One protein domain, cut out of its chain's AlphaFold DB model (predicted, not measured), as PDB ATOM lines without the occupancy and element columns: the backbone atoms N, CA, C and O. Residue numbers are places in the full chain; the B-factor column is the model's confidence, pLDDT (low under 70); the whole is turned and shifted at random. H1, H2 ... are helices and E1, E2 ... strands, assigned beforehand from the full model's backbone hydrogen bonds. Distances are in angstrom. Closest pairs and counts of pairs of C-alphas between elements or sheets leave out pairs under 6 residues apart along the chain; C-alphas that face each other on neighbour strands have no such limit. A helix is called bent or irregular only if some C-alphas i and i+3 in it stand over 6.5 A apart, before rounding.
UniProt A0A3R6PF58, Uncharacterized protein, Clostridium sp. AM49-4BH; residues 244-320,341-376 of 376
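This is residues 244 to 320 and 341 to 376 of the 376 residues of an uncharacterized protein of Clostridium sp. AM49-4BH (UniProt A0A3R6PF58). A small, strongly twisted sheet of four strands has the short helix H3 beside its edge strand E4, while H4 only grazes the sheet, coming closest at the bend of the inner strand E2. H2 and little H1 lie off the sheet, H1 farthest out. The printed part has 113 residues, with E1 E2 E3 H1 H2 H3 H4 E4 along the chain. The sheet, E1 - E2 - E3 - E4, is antiparallel, and the class is mixed. The whole is compact, with a radius of gyration of the C-alphas of 13.6 A and spans of 43 by 32 by 23 A.

E1, residues 248 to 251, E2, residues 254 to 262, and E3, residues 267 to 272, make a meander, each strand the antiparallel neighbour of the one before, in two hairpins. N 249 and O 256 are 2.7 A apart, N 257 and O 271 2.7 A. E4, residues 370 to 374, is antiparallel to E3, N 270 and O 371 being 2.8 A apart. H3, residues 310 to 315, is on the sheet; its closest C-alphas to E4 are Met 315 and Ser 374, 5.1 A. H4, residues 348 to 357, only grazes the sheet; C-alphas 353 and 356, 8.3 A apart, make it irregular. H2, residues 292 to 307, is not on the sheet, and is near H1, residues 285 to 288. O i to N i+4 pairs within hydrogen-bond range number 10 of 12 in H2, 1 of 2 in H3 and 1 of 6 in H4, with 3 of 7 O i to N i+3 pairs in H4; H1 is too short for an i+4 pair.

E1 begins at C-alpha 248 (-6.333, 38.507, 11.989). E2 is 21.6 A long and bends by 65 degrees at residue 259; H2 is 20.9 A. E4 ends at C-alpha 374 (1.425, 33.829, -2.219).

C-alphas 264 and 284, the farthest apart, are 43.8 A apart. Residues 321 to 340 are not printed; C-alphas 320 and 341 are 10.4 A apart. The links E3 to H1 and H4 to E4 are long. Residues 263 to 265, 285 to 288 and 318 to 320 have pLDDT under 70.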
ATOM      1  N   GLU A 244      -2.679  31.377  12.273       92.44
ATOM      2  CA  GLU A 244      -3.631  30.268  12.144       92.44
ATOM      3  C   GLU A 244      -4.876  30.695  11.356       92.44
ATOM      4  O   GLU A 244      -5.148  31.892  11.197       92.44
ATOM      5  N   ILE A 245      -5.622  29.719  10.840       92.12
ATOM      6  CA  ILE A 245      -6.940  29.974  10.243       92.12
ATOM      7  C   ILE A 245      -7.848  30.613  11.316       92.12
ATOM      8  O   ILE A 245      -7.699  30.338  12.502       92.12
ATOM      9  N   GLY A 246      -8.698  31.560  10.915       91.50
ATOM     10  CA  GLY A 246      -9.536  32.371  11.805       91.50
ATOM     11  C   GLY A 246      -8.821  33.570  12.450       91.50
ATOM     12  O   GLY A 246      -9.462  34.448  13.030       91.50
ATOM     13  N   THR A 247      -7.492  33.692  12.332       93.75
ATOM     14  CA  THR A 247      -6.752  34.804  12.962       93.75
ATOM     15  C   THR A 247      -6.625  36.040  12.065       93.75
ATOM     16  O   THR A 247      -6.632  35.965  10.834       93.75
ATOM     17  N   LYS A 248      -6.488  37.221  12.692       94.50
ATOM     18  CA  LYS A 248      -6.333  38.507  11.989       94.50
ATOM     19  C   LYS A 248      -4.868  38.807  11.647       94.50
ATOM     20  O   LYS A 248      -4.007  38.894  12.527       94.50
ATOM     21  N   VAL A 249      -4.608  39.111  10.381       95.12
ATOM     22  CA  VAL A 249      -3.320  39.556   9.830       95.12
ATOM     23  C   VAL A 249      -3.427  40.963   9.239       95.12
ATOM     24  O   VAL A 249      -4.517  41.495   9.035       95.12
ATOM     25  N   TYR A 250      -2.282  41.606   9.004       94.81
ATOM     26  CA  TYR A 250      -2.224  42.930   8.384       94.81
ATOM     27  C   TYR A 250      -1.622  42.822   6.990       94.81
ATOM     28  O   TYR A 250      -0.486  42.373   6.848       94.81
ATOM     29  N   TYR A 251      -2.371  43.253   5.984       94.81
ATOM     30  CA  TYR A 251      -1.977  43.196   4.584       94.81
ATOM     31  C   TYR A 251      -2.590  44.383   3.844       94.81
ATOM     32  O   TYR A 251      -3.730  44.758   4.124       94.81
ATOM     33  N   ALA A 252      -1.826  45.026   2.960       91.50
ATOM     34  CA  ALA A 252      -2.306  46.169   2.184       91.50
ATOM     35  C   ALA A 252      -2.905  47.308   3.024       91.50
ATOM     36  O   ALA A 252      -3.873  47.952   2.644       91.50
ATOM     37  N   GLY A 253      -2.351  47.553   4.212       89.38
ATOM     38  CA  GLY A 253      -2.814  48.644   5.075       89.38
ATOM     39  C   GLY A 253      -4.072  48.320   5.881       89.38
ATOM     40  O   GLY A 253      -4.470  49.101   6.744       89.38
ATOM     41  N   MET A 254      -4.652  47.146   5.653       92.81
ATOM     42  CA  MET A 254      -5.928  46.718   6.207       92.81
ATOM     43  C   MET A 254      -5.760  45.475   7.081       92.81
ATOM     44  O   MET A 254      -4.729  44.793   7.062       92.81
ATOM     45  N   ARG A 255      -6.789  45.188   7.882       94.81
ATOM     46  CA  ARG A 255      -6.887  43.941   8.644       94.81
ATOM     47  C   ARG A 255      -7.650  42.916   7.817       94.81
ATOM     48  O   ARG A 255      -8.712  43.228   7.281       94.81
ATOM     49  N   TRP A 256      -7.104  41.714   7.758       95.88
ATOM     50  CA  TRP A 256      -7.684  40.581   7.057       95.88
ATOM     51  C   TRP A 256      -7.747  39.386   7.996       95.88
ATOM     52  O   TRP A 256      -6.903  39.260   8.877       95.88
ATOM     53  N   MET A 257      -8.732  38.521   7.820       95.25
ATOM     54  CA  MET A 257      -8.853  37.242   8.501       95.25
ATOM     55  C   MET A 257      -8.375  36.126   7.574       95.25
ATOM     56  O   MET A 257      -8.661  36.154   6.377       95.25
ATOM     57  N   VAL A 258      -7.603  35.182   8.110       94.19
ATOM     58  CA  VAL A 258      -7.123  34.018   7.355       94.19
ATOM     59  C   VAL A 258      -8.257  33.000   7.256       94.19
ATOM     60  O   VAL A 258      -8.601  32.392   8.261       94.19
ATOM     61  N   LEU A 259      -8.828  32.809   6.067       90.62
ATOM     62  CA  LEU A 259      -9.905  31.835   5.842       90.62
ATOM     63  C   LEU A 259      -9.385  30.427   5.579       90.62
ATOM     64  O   LEU A 259      -9.968  29.454   6.040       90.62
ATOM     65  N   ASP A 260      -8.295  30.317   4.821       87.81
ATOM     66  CA  ASP A 260      -7.748  29.027   4.411       87.81
ATOM     67  C   ASP A 260      -6.243  29.130   4.148       87.81
ATOM     68  O   ASP A 260      -5.704  30.208   3.868       87.81
ATOM     69  N   LYS A 261      -5.565  27.984   4.186       86.44
ATOM     70  CA  LYS A 261      -4.190  27.810   3.732       86.44
ATOM     71  C   LYS A 261      -4.117  26.692   2.699       86.44
ATOM     72  O   LYS A 261      -4.509  25.556   2.947       86.44
ATOM     73  N   ALA A 262      -3.535  27.005   1.548       77.69
ATOM     74  CA  ALA A 262      -3.331  26.058   0.459       77.69
ATOM     75  C   ALA A 262      -1.840  25.778   0.234       77.69
ATOM     76  O   ALA A 262      -0.973  26.503   0.731       77.69
ATOM     77  N   LEU A 263      -1.551  24.728  -0.548       65.44
ATOM     78  CA  LEU A 263      -0.197  24.342  -0.970       65.44
ATOM     79  C   LEU A 263       0.775  24.228   0.216       65.44
ATOM     80  O   LEU A 263       1.779  24.928   0.263       65.44
ATOM     81  N   LEU A 264       0.441  23.399   1.212       64.50
ATOM     82  CA  LEU A 264       1.270  23.194   2.413       64.50
ATOM     83  C   LEU A 264       1.605  24.504   3.167       64.50
ATOM     84  O   LEU A 264       2.649  24.625   3.802       64.50
ATOM     85  N   GLY A 265       0.720  25.506   3.097       68.00
ATOM     86  CA  GLY A 265       0.896  26.789   3.779       68.00
ATOM     87  C   GLY A 265       1.725  27.819   3.009       68.00
ATOM     88  O   GLY A 265       2.124  28.827   3.591       68.00
ATOM     89  N   GLU A 266       1.974  27.608   1.715       79.88
ATOM     90  CA  GLU A 266       2.637  28.582   0.835       79.88
ATOM     91  C   GLU A 266       1.696  29.655   0.276       79.88
ATOM     92  O   GLU A 266       2.161  30.677  -0.242       79.88
ATOM     93  N   LYS A 267       0.383  29.434   0.387       86.31
ATOM     94  CA  LYS A 267      -0.652  30.418   0.076       86.31
ATOM     95  C   LYS A 267      -1.657  30.517   1.213       86.31
ATOM     96  O   LYS A 267      -1.988  29.503   1.827       86.31
ATOM     97  N   ALA A 268      -2.186  31.713   1.439       90.44
ATOM     98  CA  ALA A 268      -3.323  31.931   2.329       90.44
ATOM     99  C   ALA A 268      -4.452  32.656   1.601       90.44
ATOM    100  O   ALA A 268      -4.194  33.593   0.842       90.44
ATOM    101  N   MET A 269      -5.686  32.226   1.847       90.75
ATOM    102  CA  MET A 269      -6.881  32.961   1.458       90.75
ATOM    103  C   MET A 269      -7.231  33.914   2.591       90.75
ATOM    104  O   MET A 269      -7.332  33.504   3.749       90.75
ATOM    105  N   LEU A 270      -7.385  35.187   2.259       94.06
ATOM    106  CA  LEU A 270      -7.670  36.239   3.214       94.06
ATOM    107  C   LEU A 270      -8.997  36.898   2.869       94.06
ATOM    108  O   LEU A 270      -9.183  37.297   1.724       94.06
ATOM    109  N   ILE A 271      -9.855  37.101   3.861       93.94
ATOM    110  CA  ILE A 271     -11.039  37.961   3.757       93.94
ATOM    111  C   ILE A 271     -10.814  39.236   4.550       93.94
ATOM    112  O   ILE A 271     -10.205  39.210   5.621       93.94
ATOM    113  N   ARG A 272     -11.254  40.382   4.042       94.88
ATOM    114  CA  ARG A 272     -11.148  41.632   4.795       94.88
ATOM    115  C   ARG A 272     -11.907  41.489   6.117       94.88
ATOM    116  O   ARG A 272     -12.979  40.904   6.164       94.88
ATOM    117  N   SER A 273     -11.355  41.999   7.217       93.62
ATOM    118  CA  SER A 273     -11.991  41.839   8.536       93.62
ATOM    119  C   SER A 273     -13.244  42.694   8.738       93.62
ATOM    120  O   SER A 273     -13.929  42.513   9.735       93.62
ATOM    121  N   THR A 274     -13.493  43.655   7.852       93.06
ATOM    122  CA  THR A 274     -14.669  44.529   7.845       93.06
ATOM    123  C   THR A 274     -15.165  44.642   6.406       93.06
ATOM    124  O   THR A 274     -14.332  44.551   5.491       93.06
ATOM    125  N   PRO A 275     -16.464  44.889   6.182       91.94
ATOM    126  CA  PRO A 275     -16.962  45.125   4.837       91.94
ATOM    127  C   PRO A 275     -16.406  46.450   4.297       91.94
ATOM    128  O   PRO A 275     -15.851  47.263   5.049       91.94
ATOM    129  N   LEU A 276     -16.527  46.656   2.984       90.56
ATOM    130  CA  LEU A 276     -16.285  47.964   2.372       90.56
ATOM    131  C   LEU A 276     -17.214  49.007   2.996       90.56
ATOM    132  O   LEU A 276     -18.421  48.781   3.098       90.56
ATOM    133  N   SER A 277     -16.657  50.147   3.405       88.38
ATOM    134  CA  SER A 277     -17.465  51.251   3.917       88.38
ATOM    135  C   SER A 277     -18.135  52.029   2.780       88.38
ATOM    136  O   SER A 277     -17.757  51.913   1.610       88.38
ATOM    137  N   LYS A 278     -19.129  52.861   3.115       84.56
ATOM    138  CA  LYS A 278     -19.821  53.704   2.124       84.56
ATOM    139  C   LYS A 278     -18.872  54.687   1.436       84.56
ATOM    140  O   LYS A 278     -19.071  54.993   0.269       84.56
ATOM    141  N   GLU A 279     -17.838  55.147   2.137       84.44
ATOM    142  CA  GLU A 279     -16.826  56.074   1.621       84.44
ATOM    143  C   GLU A 279     -15.851  55.401   0.644       84.44
ATOM    144  O   GLU A 279     -15.254  56.069  -0.198       84.44
ATOM    145  N   GLU A 280     -15.674  54.082   0.753       85.44
ATOM    146  CA  GLU A 280     -14.833  53.309  -0.166       85.44
ATOM    147  C   GLU A 280     -15.571  52.950  -1.456       85.44
ATOM    148  O   GLU A 280     -14.937  52.761  -2.498       85.44
ATOM    149  N   LEU A 281     -16.898  52.851  -1.394       85.62
ATOM    150  CA  LEU A 281     -17.738  52.542  -2.541       85.62
ATOM    151  C   LEU A 281     -17.867  53.751  -3.488       85.62
ATOM    152  O   LEU A 281     -17.761  54.905  -3.068       85.62
ATOM    153  N   PRO A 282     -18.106  53.518  -4.792       81.81
ATOM    154  CA  PRO A 282     -18.457  54.585  -5.722       81.81
ATOM    155  C   PRO A 282     -19.689  55.365  -5.240       81.81
ATOM    156  O   PRO A 282     -20.657  54.780  -4.760       81.81
ATOM    157  N   SER A 283     -19.671  56.688  -5.382       77.69
ATOM    158  CA  SER A 283     -20.775  57.552  -4.956       77.69
ATOM    159  C   SER A 283     -22.010  57.415  -5.855       77.69
ATOM    160  O   SER A 283     -21.893  57.263  -7.071       77.69
ATOM    161  N   GLY A 284     -23.201  57.570  -5.271       73.88
ATOM    162  CA  GLY A 284     -24.470  57.610  -6.004       73.88
ATOM    163  C   GLY A 284     -24.916  56.248  -6.549       73.88
ATOM    164  O   GLY A 284     -24.562  55.197  -6.015       73.88
ATOM    165  N   LYS A 285     -25.685  56.266  -7.647       66.19
ATOM    166  CA  LYS A 285     -26.311  55.067  -8.245       66.19
ATOM    167  C   LYS A 285     -25.314  53.984  -8.684       66.19
ATOM    168  O   LYS A 285     -25.711  52.833  -8.869       66.19
ATOM    169  N   GLU A 286     -24.041  54.337  -8.885       67.75
ATOM    170  CA  GLU A 286     -22.978  53.379  -9.212       67.75
ATOM    171  C   GLU A 286     -22.619  52.472  -8.029       67.75
ATOM    172  O   GLU A 286     -22.403  51.280  -8.238       67.75
ATOM    173  N   GLY A 287     -22.599  53.005  -6.803       69.00
ATOM    174  CA  GLY A 287     -22.358  52.222  -5.588       69.00
ATOM    175  C   GLY A 287     -23.547  51.339  -5.214       69.00
ATOM    176  O   GLY A 287     -23.364  50.178  -4.861       69.00
ATOM    177  N   GLU A 288     -24.770  51.855  -5.365       67.75
ATOM    178  CA  GLU A 288     -26.013  51.130  -5.046       67.75
ATOM    179  C   GLU A 288     -26.219  49.879  -5.919       67.75
ATOM    180  O   GLU A 288     -26.765  48.876  -5.463       67.75
ATOM    181  N   ASN A 289     -25.735  49.910  -7.164       71.12
ATOM    182  CA  ASN A 289     -25.851  48.808  -8.125       71.12
ATOM    183  C   ASN A 289     -24.542  48.021  -8.304       71.12
ATOM    184  O   ASN A 289     -24.368  47.323  -9.310       71.12
ATOM    185  N   LEU A 290     -23.599  48.147  -7.367       79.94
ATOM    186  CA  LEU A 290     -22.282  47.530  -7.481       79.94
ATOM    187  C   LEU A 290     -22.352  46.018  -7.216       79.94
ATOM    188  O   LEU A 290     -22.124  45.542  -6.109       79.94
ATOM    189  N   LYS A 291     -22.673  45.246  -8.258       81.38
ATOM    190  CA  LYS A 291     -22.750  43.777  -8.228       81.38
ATOM    191  C   LYS A 291     -22.107  43.159  -9.469       81.38
ATOM    192  O   LYS A 291     -21.887  43.834 -10.480       81.38
ATOM    193  N   GLY A 292     -21.811  41.861  -9.393       81.88
ATOM    194  CA  GLY A 292     -21.281  41.078 -10.512       81.88
ATOM    195  C   GLY A 292     -20.045  41.720 -11.150       81.88
ATOM    196  O   GLY A 292     -19.124  42.139 -10.454       81.88
ATOM    197  N   LYS A 293     -20.045  41.851 -12.482       84.06
ATOM    198  CA  LYS A 293     -18.901  42.363 -13.258       84.06
ATOM    199  C   LYS A 293     -18.421  43.754 -12.812       84.06
ATOM    200  O   LYS A 293     -17.217  43.955 -12.705       84.06
ATOM    201  N   LYS A 294     -19.336  44.679 -12.491       87.12
ATOM    202  CA  LYS A 294     -18.980  46.042 -12.048       87.12
ATOM    203  C   LYS A 294     -18.237  46.037 -10.713       87.12
ATOM    204  O   LYS A 294     -17.263  46.764 -10.541       87.12
ATOM    205  N   LEU A 295     -18.680  45.195  -9.777       86.56
ATOM    206  CA  LEU A 295     -17.997  45.012  -8.497       86.56
ATOM    207  C   LEU A 295     -16.588  44.456  -8.709       86.56
ATOM    208  O   LEU A 295     -15.623  44.967  -8.148       86.56
ATOM    209  N   THR A 296     -16.461  43.450  -9.568       86.62
ATOM    210  CA  THR A 296     -15.173  42.849  -9.905       86.62
ATOM    211  C   THR A 296     -14.210  43.856 -10.548       86.62
ATOM    212  O   THR A 296     -13.051  43.935 -10.138       86.62
ATOM    213  N   GLU A 297     -14.678  44.667 -11.498       88.88
ATOM    214  CA  GLU A 297     -13.892  45.745 -12.118       88.88
ATOM    215  C   GLU A 297     -13.454  46.796 -11.090       88.88
ATOM    216  O   GLU A 297     -12.290  47.198 -11.065       88.88
ATOM    217  N   PHE A 298     -14.348  47.195 -10.182       91.50
ATOM    218  CA  PHE A 298     -14.024  48.125  -9.103       91.50
ATOM    219  C   PHE A 298     -12.944  47.571  -8.156       91.50
ATOM    220  O   PHE A 298     -11.957  48.263  -7.878       91.50
ATOM    221  N   LEU A 299     -13.108  46.325  -7.692       91.50
ATOM    222  CA  LEU A 299     -12.188  45.674  -6.755       91.50
ATOM    223  C   LEU A 299     -10.776  45.555  -7.343       91.50
ATOM    224  O   LEU A 299      -9.788  45.839  -6.663       91.50
ATOM    225  N   ASN A 300     -10.673  45.192  -8.620       90.75
ATOM    226  CA  ASN A 300      -9.392  44.923  -9.279       90.75
ATOM    227  C   ASN A 300      -8.793  46.146  -9.981       90.75
ATOM    228  O   ASN A 300      -7.607  46.146 -10.297       90.75
ATOM    229  N   GLY A 301      -9.581  47.204 -10.172       91.25
ATOM    230  CA  GLY A 301      -9.131  48.497 -10.672       91.25
ATOM    231  C   GLY A 301      -8.870  49.488  -9.540       91.25
ATOM    232  O   GLY A 301      -7.776  49.535  -8.964       91.25
ATOM    233  N   LYS A 302      -9.883  50.309  -9.233       91.56
ATOM    234  CA  LYS A 302      -9.770  51.459  -8.322       91.56
ATOM    235  C   LYS A 302      -9.379  51.039  -6.905       91.56
ATOM    236  O   LYS A 302      -8.453  51.615  -6.339       91.56
ATOM    237  N   PHE A 303     -10.031  50.015  -6.353       92.38
ATOM    238  CA  PHE A 303      -9.753  49.550  -4.993       92.38
ATOM    239  C   PHE A 303      -8.328  48.996  -4.856       92.38
ATOM    240  O   PHE A 303      -7.603  49.383  -3.937       92.38
ATOM    241  N   THR A 304      -7.895  48.139  -5.788       92.50
ATOM    242  CA  THR A 304      -6.535  47.575  -5.779       92.50
ATOM    243  C   THR A 304      -5.472  48.663  -5.939       92.50
ATOM    244  O   THR A 304      -4.480  48.676  -5.211       92.50
ATOM    245  N   SER A 305      -5.684  49.610  -6.854       91.19
ATOM    246  CA  SER A 305      -4.724  50.690  -7.121       91.19
ATOM    247  C   SER A 305      -4.578  51.661  -5.950       91.19
ATOM    248  O   SER A 305      -3.475  52.137  -5.697       91.19
ATOM    249  N   ALA A 306      -5.662  51.927  -5.216       91.50
ATOM    250  CA  ALA A 306      -5.646  52.824  -4.062       91.50
ATOM    251  C   ALA A 306      -5.014  52.195  -2.808       91.50
ATOM    252  O   ALA A 306      -4.426  52.904  -1.994       91.50
ATOM    253  N   ASN A 307      -5.133  50.873  -2.635       92.38
ATOM    254  CA  ASN A 307      -4.807  50.222  -1.364       92.38
ATOM    255  C   ASN A 307      -3.527  49.380  -1.377       92.38
ATOM    256  O   ASN A 307      -2.947  49.137  -0.317       92.38
ATOM    257  N   PHE A 308      -3.068  48.916  -2.537       94.06
ATOM    258  CA  PHE A 308      -1.954  47.973  -2.615       94.06
ATOM    259  C   PHE A 308      -0.737  48.621  -3.267       94.06
ATOM    260  O   PHE A 308      -0.833  49.220  -4.337       94.06
ATOM    261  N   SER A 309       0.424  48.454  -2.633       92.81
ATOM    262  CA  SER A 309       1.709  48.749  -3.274       92.81
ATOM    263  C   SER A 309       1.991  47.756  -4.397       92.81
ATOM    264  O   SER A 309       1.456  46.644  -4.408       92.81
ATOM    265  N   ASP A 310       2.874  48.115  -5.325       91.25
ATOM    266  CA  ASP A 310       3.202  47.239  -6.452       91.25
ATOM    267  C   ASP A 310       3.806  45.912  -5.983       91.25
ATOM    268  O   ASP A 310       3.462  44.851  -6.504       91.25
ATOM    269  N   ARG A 311       4.607  45.928  -4.912       91.12
ATOM    270  CA  ARG A 311       5.114  44.689  -4.308       91.12
ATOM    271  C   ARG A 311       4.049  43.842  -3.630       91.12
ATOM    272  O   ARG A 311       4.176  42.622  -3.632       91.12
ATOM    273  N   GLU A 312       3.017  44.446  -3.051       93.88
ATOM    274  CA  GLU A 312       1.889  43.684  -2.508       93.88
ATOM    275  C   GLU A 312       1.064  43.053  -3.628       93.88
ATOM    276  O   GLU A 312       0.741  41.872  -3.539       93.88
ATOM    277  N   LYS A 313       0.820  43.775  -4.729       91.88
ATOM    278  CA  LYS A 313       0.127  43.228  -5.909       91.88
ATOM    279  C   LYS A 313       0.823  41.981  -6.457       91.88
ATOM    280  O   LYS A 313       0.152  41.014  -6.792       91.88
ATOM    281  N   VAL A 314       2.159  41.951  -6.468       89.50
ATOM    282  CA  VAL A 314       2.938  40.768  -6.887       89.50
ATOM    283  C   VAL A 314       2.686  39.549  -5.991       89.50
ATOM    284  O   VAL A 314       2.763  38.415  -6.460       89.50
ATOM    285  N   MET A 315       2.362  39.747  -4.709       89.56
ATOM    286  CA  MET A 315       2.025  38.638  -3.811       89.56
ATOM    287  C   MET A 315       0.614  38.094  -4.047       89.56
ATOM    288  O   MET A 315       0.311  37.011  -3.554       89.56
ATOM    289  N   MET A 316      -0.259  38.806  -4.762       89.31
ATOM    290  CA  MET A 316      -1.618  38.334  -5.009       89.31
ATOM    291  C   MET A 316      -1.600  37.109  -5.923       89.31
ATOM    292  O   MET A 316      -1.162  37.155  -7.072       89.31
ATOM    293  N   GLY A 317      -2.098  35.995  -5.403       72.88
ATOM    294  CA  GLY A 317      -2.415  34.828  -6.201       72.88
ATOM    295  C   GLY A 317      -3.647  35.094  -7.061       72.88
ATOM    296  O   GLY A 317      -4.593  35.749  -6.631       72.88
ATOM    297  N   LYS A 318      -3.653  34.538  -8.271       66.44
ATOM    298  CA  LYS A 318      -4.892  34.379  -9.036       66.44
ATOM    299  C   LYS A 318      -5.785  33.357  -8.324       66.44
ATOM    300  O   LYS A 318      -5.261  32.416  -7.720       66.44
ATOM    301  N   GLU A 319      -7.098  33.554  -8.405       54.88
ATOM    302  CA  GLU A 319      -8.099  32.626  -7.878       54.88
ATOM    303  C   GLU A 319      -7.800  31.183  -8.315       54.88
ATOM    304  O   GLU A 319      -7.520  30.914  -9.487       54.88
ATOM    305  N   ILE A 320      -7.814  30.261  -7.352       53.22
ATOM    306  CA  ILE A 320      -7.755  28.822  -7.604       53.22
ATOM    307  C   ILE A 320      -9.197  28.344  -7.493       53.22
ATOM    308  O   ILE A 320      -9.769  28.399  -6.408       53.22
ATOM    309  N   ASN A 341      -9.363  37.407 -11.771       70.38
ATOM    310  CA  ASN A 341      -9.259  38.548 -10.840       70.38
ATOM    311  C   ASN A 341      -8.582  38.238  -9.480       70.38
ATOM    312  O   ASN A 341      -8.964  37.279  -8.817       70.38
ATOM    313  N   PRO A 342      -7.552  39.008  -9.062       82.88
ATOM    314  CA  PRO A 342      -6.859  38.795  -7.785       82.88
ATOM    315  C   PRO A 342      -7.708  39.072  -6.536       82.88
ATOM    316  O   PRO A 342      -7.491  38.427  -5.510       82.88
ATOM    317  N   ILE A 343      -8.657  40.007  -6.609       90.56
ATOM    318  CA  ILE A 343      -9.601  40.306  -5.528       90.56
ATOM    319  C   ILE A 343     -11.014  39.930  -5.972       90.56
ATOM    320  O   ILE A 343     -11.470  40.350  -7.036       90.56
ATOM    321  N   PHE A 344     -11.716  39.164  -5.148       88.50
ATOM    322  CA  PHE A 344     -13.060  38.659  -5.427       88.50
ATOM    323  C   PHE A 344     -13.935  38.714  -4.170       88.50
ATOM    324  O   PHE A 344     -13.486  39.151  -3.114       88.50
ATOM    325  N   VAL A 345     -15.196  38.314  -4.285       88.00
ATOM    326  CA  VAL A 345     -16.111  38.121  -3.150       88.00
ATOM    327  C   VAL A 345     -16.572  36.675  -3.203       88.00
ATOM    328  O   VAL A 345     -16.837  36.167  -4.293       88.00
ATOM    329  N   LEU A 346     -16.617  36.003  -2.054       83.94
ATOM    330  CA  LEU A 346     -17.074  34.620  -2.011       83.94
ATOM    331  C   LEU A 346     -18.584  34.554  -2.301       83.94
ATOM    332  O   LEU A 346     -19.341  35.347  -1.736       83.94
ATOM    333  N   PRO A 347     -19.029  33.629  -3.165       81.19
ATOM    334  CA  PRO A 347     -20.441  33.306  -3.331       81.19
ATOM    335  C   PRO A 347     -21.091  32.843  -2.017       81.19
ATOM    336  O   PRO A 347     -20.425  32.259  -1.163       81.19
ATOM    337  N   GLU A 348     -22.390  33.089  -1.853       74.75
ATOM    338  CA  GLU A 348     -23.135  32.818  -0.613       74.75
ATOM    339  C   GLU A 348     -23.130  31.328  -0.219       74.75
ATOM    340  O   GLU A 348     -22.957  30.983   0.951       74.75
ATOM    341  N   ASP A 349     -23.214  30.439  -1.209       75.38
ATOM    342  CA  ASP A 349     -23.061  28.989  -1.065       75.38
ATOM    343  C   ASP A 349     -21.661  28.608  -0.562       75.38
ATOM    344  O   ASP A 349     -21.533  27.789   0.348       75.38
ATOM    345  N   THR A 350     -20.613  29.263  -1.069       77.12
ATOM    346  CA  THR A 350     -19.219  28.993  -0.668       77.12
ATOM    347  C   THR A 350     -18.878  29.573   0.708       77.12
ATOM    348  O   THR A 350     -18.111  28.982   1.462       77.12
ATOM    349  N   ILE A 351     -19.460  30.720   1.078       80.12
ATOM    350  CA  ILE A 351     -19.270  31.348   2.400       80.12
ATOM    351  C   ILE A 351     -19.686  30.396   3.525       80.12
ATOM    352  O   ILE A 351     -19.072  30.399   4.595       80.12
ATOM    353  N   SER A 352     -20.700  29.560   3.280       77.25
ATOM    354  CA  SER A 352     -21.209  28.610   4.267       77.25
ATOM    355  C   SER A 352     -20.153  27.604   4.752       77.25
ATOM    356  O   SER A 352     -20.180  27.233   5.925       77.25
ATOM    357  N   GLU A 353     -19.180  27.252   3.904       82.94
ATOM    358  CA  GLU A 353     -18.067  26.345   4.226       82.94
ATOM    359  C   GLU A 353     -17.058  26.960   5.210       82.94
ATOM    360  O   GLU A 353     -16.317  26.239   5.876       82.94
ATOM    361  N   TYR A 354     -17.032  28.291   5.325       85.69
ATOM    362  CA  TYR A 354     -16.075  29.031   6.151       85.69
ATOM    363  C   TYR A 354     -16.719  29.701   7.365       85.69
ATOM    364  O   TYR A 354     -16.059  30.529   7.991       85.69
ATOM    365  N   LYS A 355     -17.972  29.368   7.714       82.00
ATOM    366  CA  LYS A 355     -18.749  30.040   8.777       82.00
ATOM    367  C   LYS A 355     -17.981  30.230  10.085       82.00
ATOM    368  O   LYS A 355     -18.004  31.329  10.633       82.00
ATOM    369  N   ASP A 356     -17.245  29.213  10.527       84.69
ATOM    370  CA  ASP A 356     -16.490  29.247  11.789       84.69
ATOM    371  C   ASP A 356     -15.253  30.165  11.742       84.69
ATOM    372  O   ASP A 356     -14.688  30.518  12.774       84.69
ATOM    373  N   ASN A 357     -14.838  30.570  10.541       85.75
ATOM    374  CA  ASN A 357     -13.646  31.374  10.280       85.75
ATOM    375  C   ASN A 357     -13.977  32.768   9.729       85.75
ATOM    376  O   ASN A 357     -13.067  33.491   9.312       85.75
ATOM    377  N   LEU A 358     -15.258  33.149   9.686       87.75
ATOM    378  CA  LEU A 358     -15.680  34.484   9.269       87.75
ATOM    379  C   LEU A 358     -15.350  35.538  10.343       87.75
ATOM    380  O   LEU A 358     -15.185  35.216  11.522       87.75
ATOM    381  N   PRO A 359     -15.252  36.826   9.957       86.69
ATOM    382  CA  PRO A 359     -15.134  37.922  10.910       86.69
ATOM    383  C   PRO A 359     -16.195  37.852  12.031       86.69
ATOM    384  O   PRO A 359     -17.349  37.565  11.732       86.69
ATOM    385  N   PRO A 360     -15.857  38.181  13.294       84.56
ATOM    386  CA  PRO A 360     -16.805  38.109  14.414       84.56
ATOM    387  C   PRO A 360     -18.052  38.979  14.221       84.56
ATOM    388  O   PRO A 360     -19.139  38.604  14.637       84.56
ATOM    389  N   ASP A 361     -17.883  40.123  13.555       85.62
ATOM    390  CA  ASP A 361     -18.938  41.097  13.266       85.62
ATOM    391  C   ASP A 361     -19.463  40.922  11.828       85.62
ATOM    392  O   ASP A 361     -19.640  41.895  11.094       85.62
ATOM    393  N   TRP A 362     -19.600  39.670  11.376       88.44
ATOM    394  CA  TRP A 362     -20.017  39.355  10.011       88.44
ATOM    395  C   TRP A 362     -21.415  39.908   9.705       88.44
ATOM    396  O   TRP A 362     -22.380  39.639  10.417       88.44
ATOM    397  N   ASP A 363     -21.516  40.628   8.589       88.50
ATOM    398  CA  ASP A 363     -22.772  41.139   8.040       88.50
ATOM    399  C   ASP A 363     -23.026  40.443   6.697       88.50
ATOM    400  O   ASP A 363     -22.269  40.682   5.755       88.50
ATOM    401  N   PRO A 364     -24.067  39.605   6.565       84.12
ATOM    402  CA  PRO A 364     -24.355  38.909   5.313       84.12
ATOM    403  C   PRO A 364     -24.654  39.853   4.137       84.12
ATOM    404  O   PRO A 364     -24.505  39.447   2.989       84.12
ATOM    405  N   ASN A 365     -25.024  41.114   4.390       84.50
ATOM    406  CA  ASN A 365     -25.255  42.111   3.341       84.50
ATOM    407  C   ASN A 365     -23.995  42.914   2.976       84.50
ATOM    408  O   ASN A 365     -24.012  43.718   2.040       84.50
ATOM    409  N   GLY A 366     -22.904  42.728   3.721       87.31
ATOM    410  CA  GLY A 366     -21.657  43.448   3.520       87.31
ATOM    411  C   GLY A 366     -20.848  42.910   2.341       87.31
ATOM    412  O   GLY A 366     -20.807  41.712   2.067       87.31
ATOM    413  N   ILE A 367     -20.126  43.799   1.657       89.62
ATOM    414  CA  ILE A 367     -19.162  43.398   0.626       89.62
ATOM    415  C   ILE A 367     -17.808  43.178   1.294       89.62
ATOM    416  O   ILE A 367     -17.149  44.142   1.690       89.62
ATOM    417  N   TYR A 368     -17.376  41.921   1.382       92.00
ATOM    418  CA  TYR A 368     -16.087  41.536   1.955       92.00
ATOM    419  C   TYR A 368     -15.120  41.085   0.856       92.00
ATOM    420  O   TYR A 368     -15.257  39.977   0.335       92.00
ATOM    421  N   PRO A 369     -14.123  41.915   0.495       93.38
ATOM    422  CA  PRO A 369     -13.088  41.514  -0.444       93.38
ATOM    423  C   PRO A 369     -12.306  40.307   0.075       93.38
ATOM    424  O   PRO A 369     -11.931  40.254   1.250       93.38
ATOM    425  N   VAL A 370     -12.007  39.384  -0.828       91.69
ATOM    426  CA  VAL A 370     -11.214  38.179  -0.609       91.69
ATOM    427  C   VAL A 370     -10.038  38.178  -1.573       91.69
ATOM    428  O   VAL A 370     -10.163  38.592  -2.723       91.69
ATOM    429  N   VAL A 371      -8.875  37.748  -1.093       92.19
ATOM    430  CA  VAL A 371      -7.636  37.693  -1.873       92.19
ATOM    431  C   VAL A 371      -6.832  36.456  -1.504       92.19
ATOM    432  O   VAL A 371      -6.674  36.117  -0.330       92.19
ATOM    433  N   TRP A 372      -6.272  35.793  -2.512       89.94
ATOM    434  CA  TRP A 372      -5.223  34.802  -2.295       89.94
ATOM    435  C   TRP A 372      -3.873  35.501  -2.213       89.94
ATOM    436  O   TRP A 372      -3.541  36.313  -3.071       89.94
ATOM    437  N   VAL A 373      -3.056  35.161  -1.220       90.38
ATOM    438  CA  VAL A 373      -1.703  35.705  -1.071       90.38
ATOM    439  C   VAL A 373      -0.681  34.581  -1.127       90.38
ATOM    440  O   VAL A 373      -0.770  33.610  -0.380       90.38
ATOM    441  N   SER A 374       0.289  34.722  -2.026       87.81
ATOM    442  CA  SER A 374       1.425  33.829  -2.219       87.81
ATOM    443  C   SER A 374       2.625  34.276  -1.392       87.81
ATOM    444  O   SER A 374       3.003  35.450  -1.378       87.81
ATOM    445  N   PHE A 375       3.267  33.315  -0.731       83.25
ATOM    446  CA  PHE A 375       4.481  33.558   0.044       83.25
ATOM    447  C   PHE A 375       5.769  33.195  -0.695       83.25
ATOM    448  O   PHE A 375       6.839  33.422  -0.124       83.25
ATOM    449  N   ARG A 376       5.672  32.641  -1.910       71.69
ATOM    450  CA  ARG A 376       6.831  32.384  -2.777       71.69
ATOM    451  C   ARG A 376       7.440  33.682  -3.296       71.69
ATOM    452  O   ARG A 376       6.706  34.699  -3.380       71.69
TER     453      ARG A 376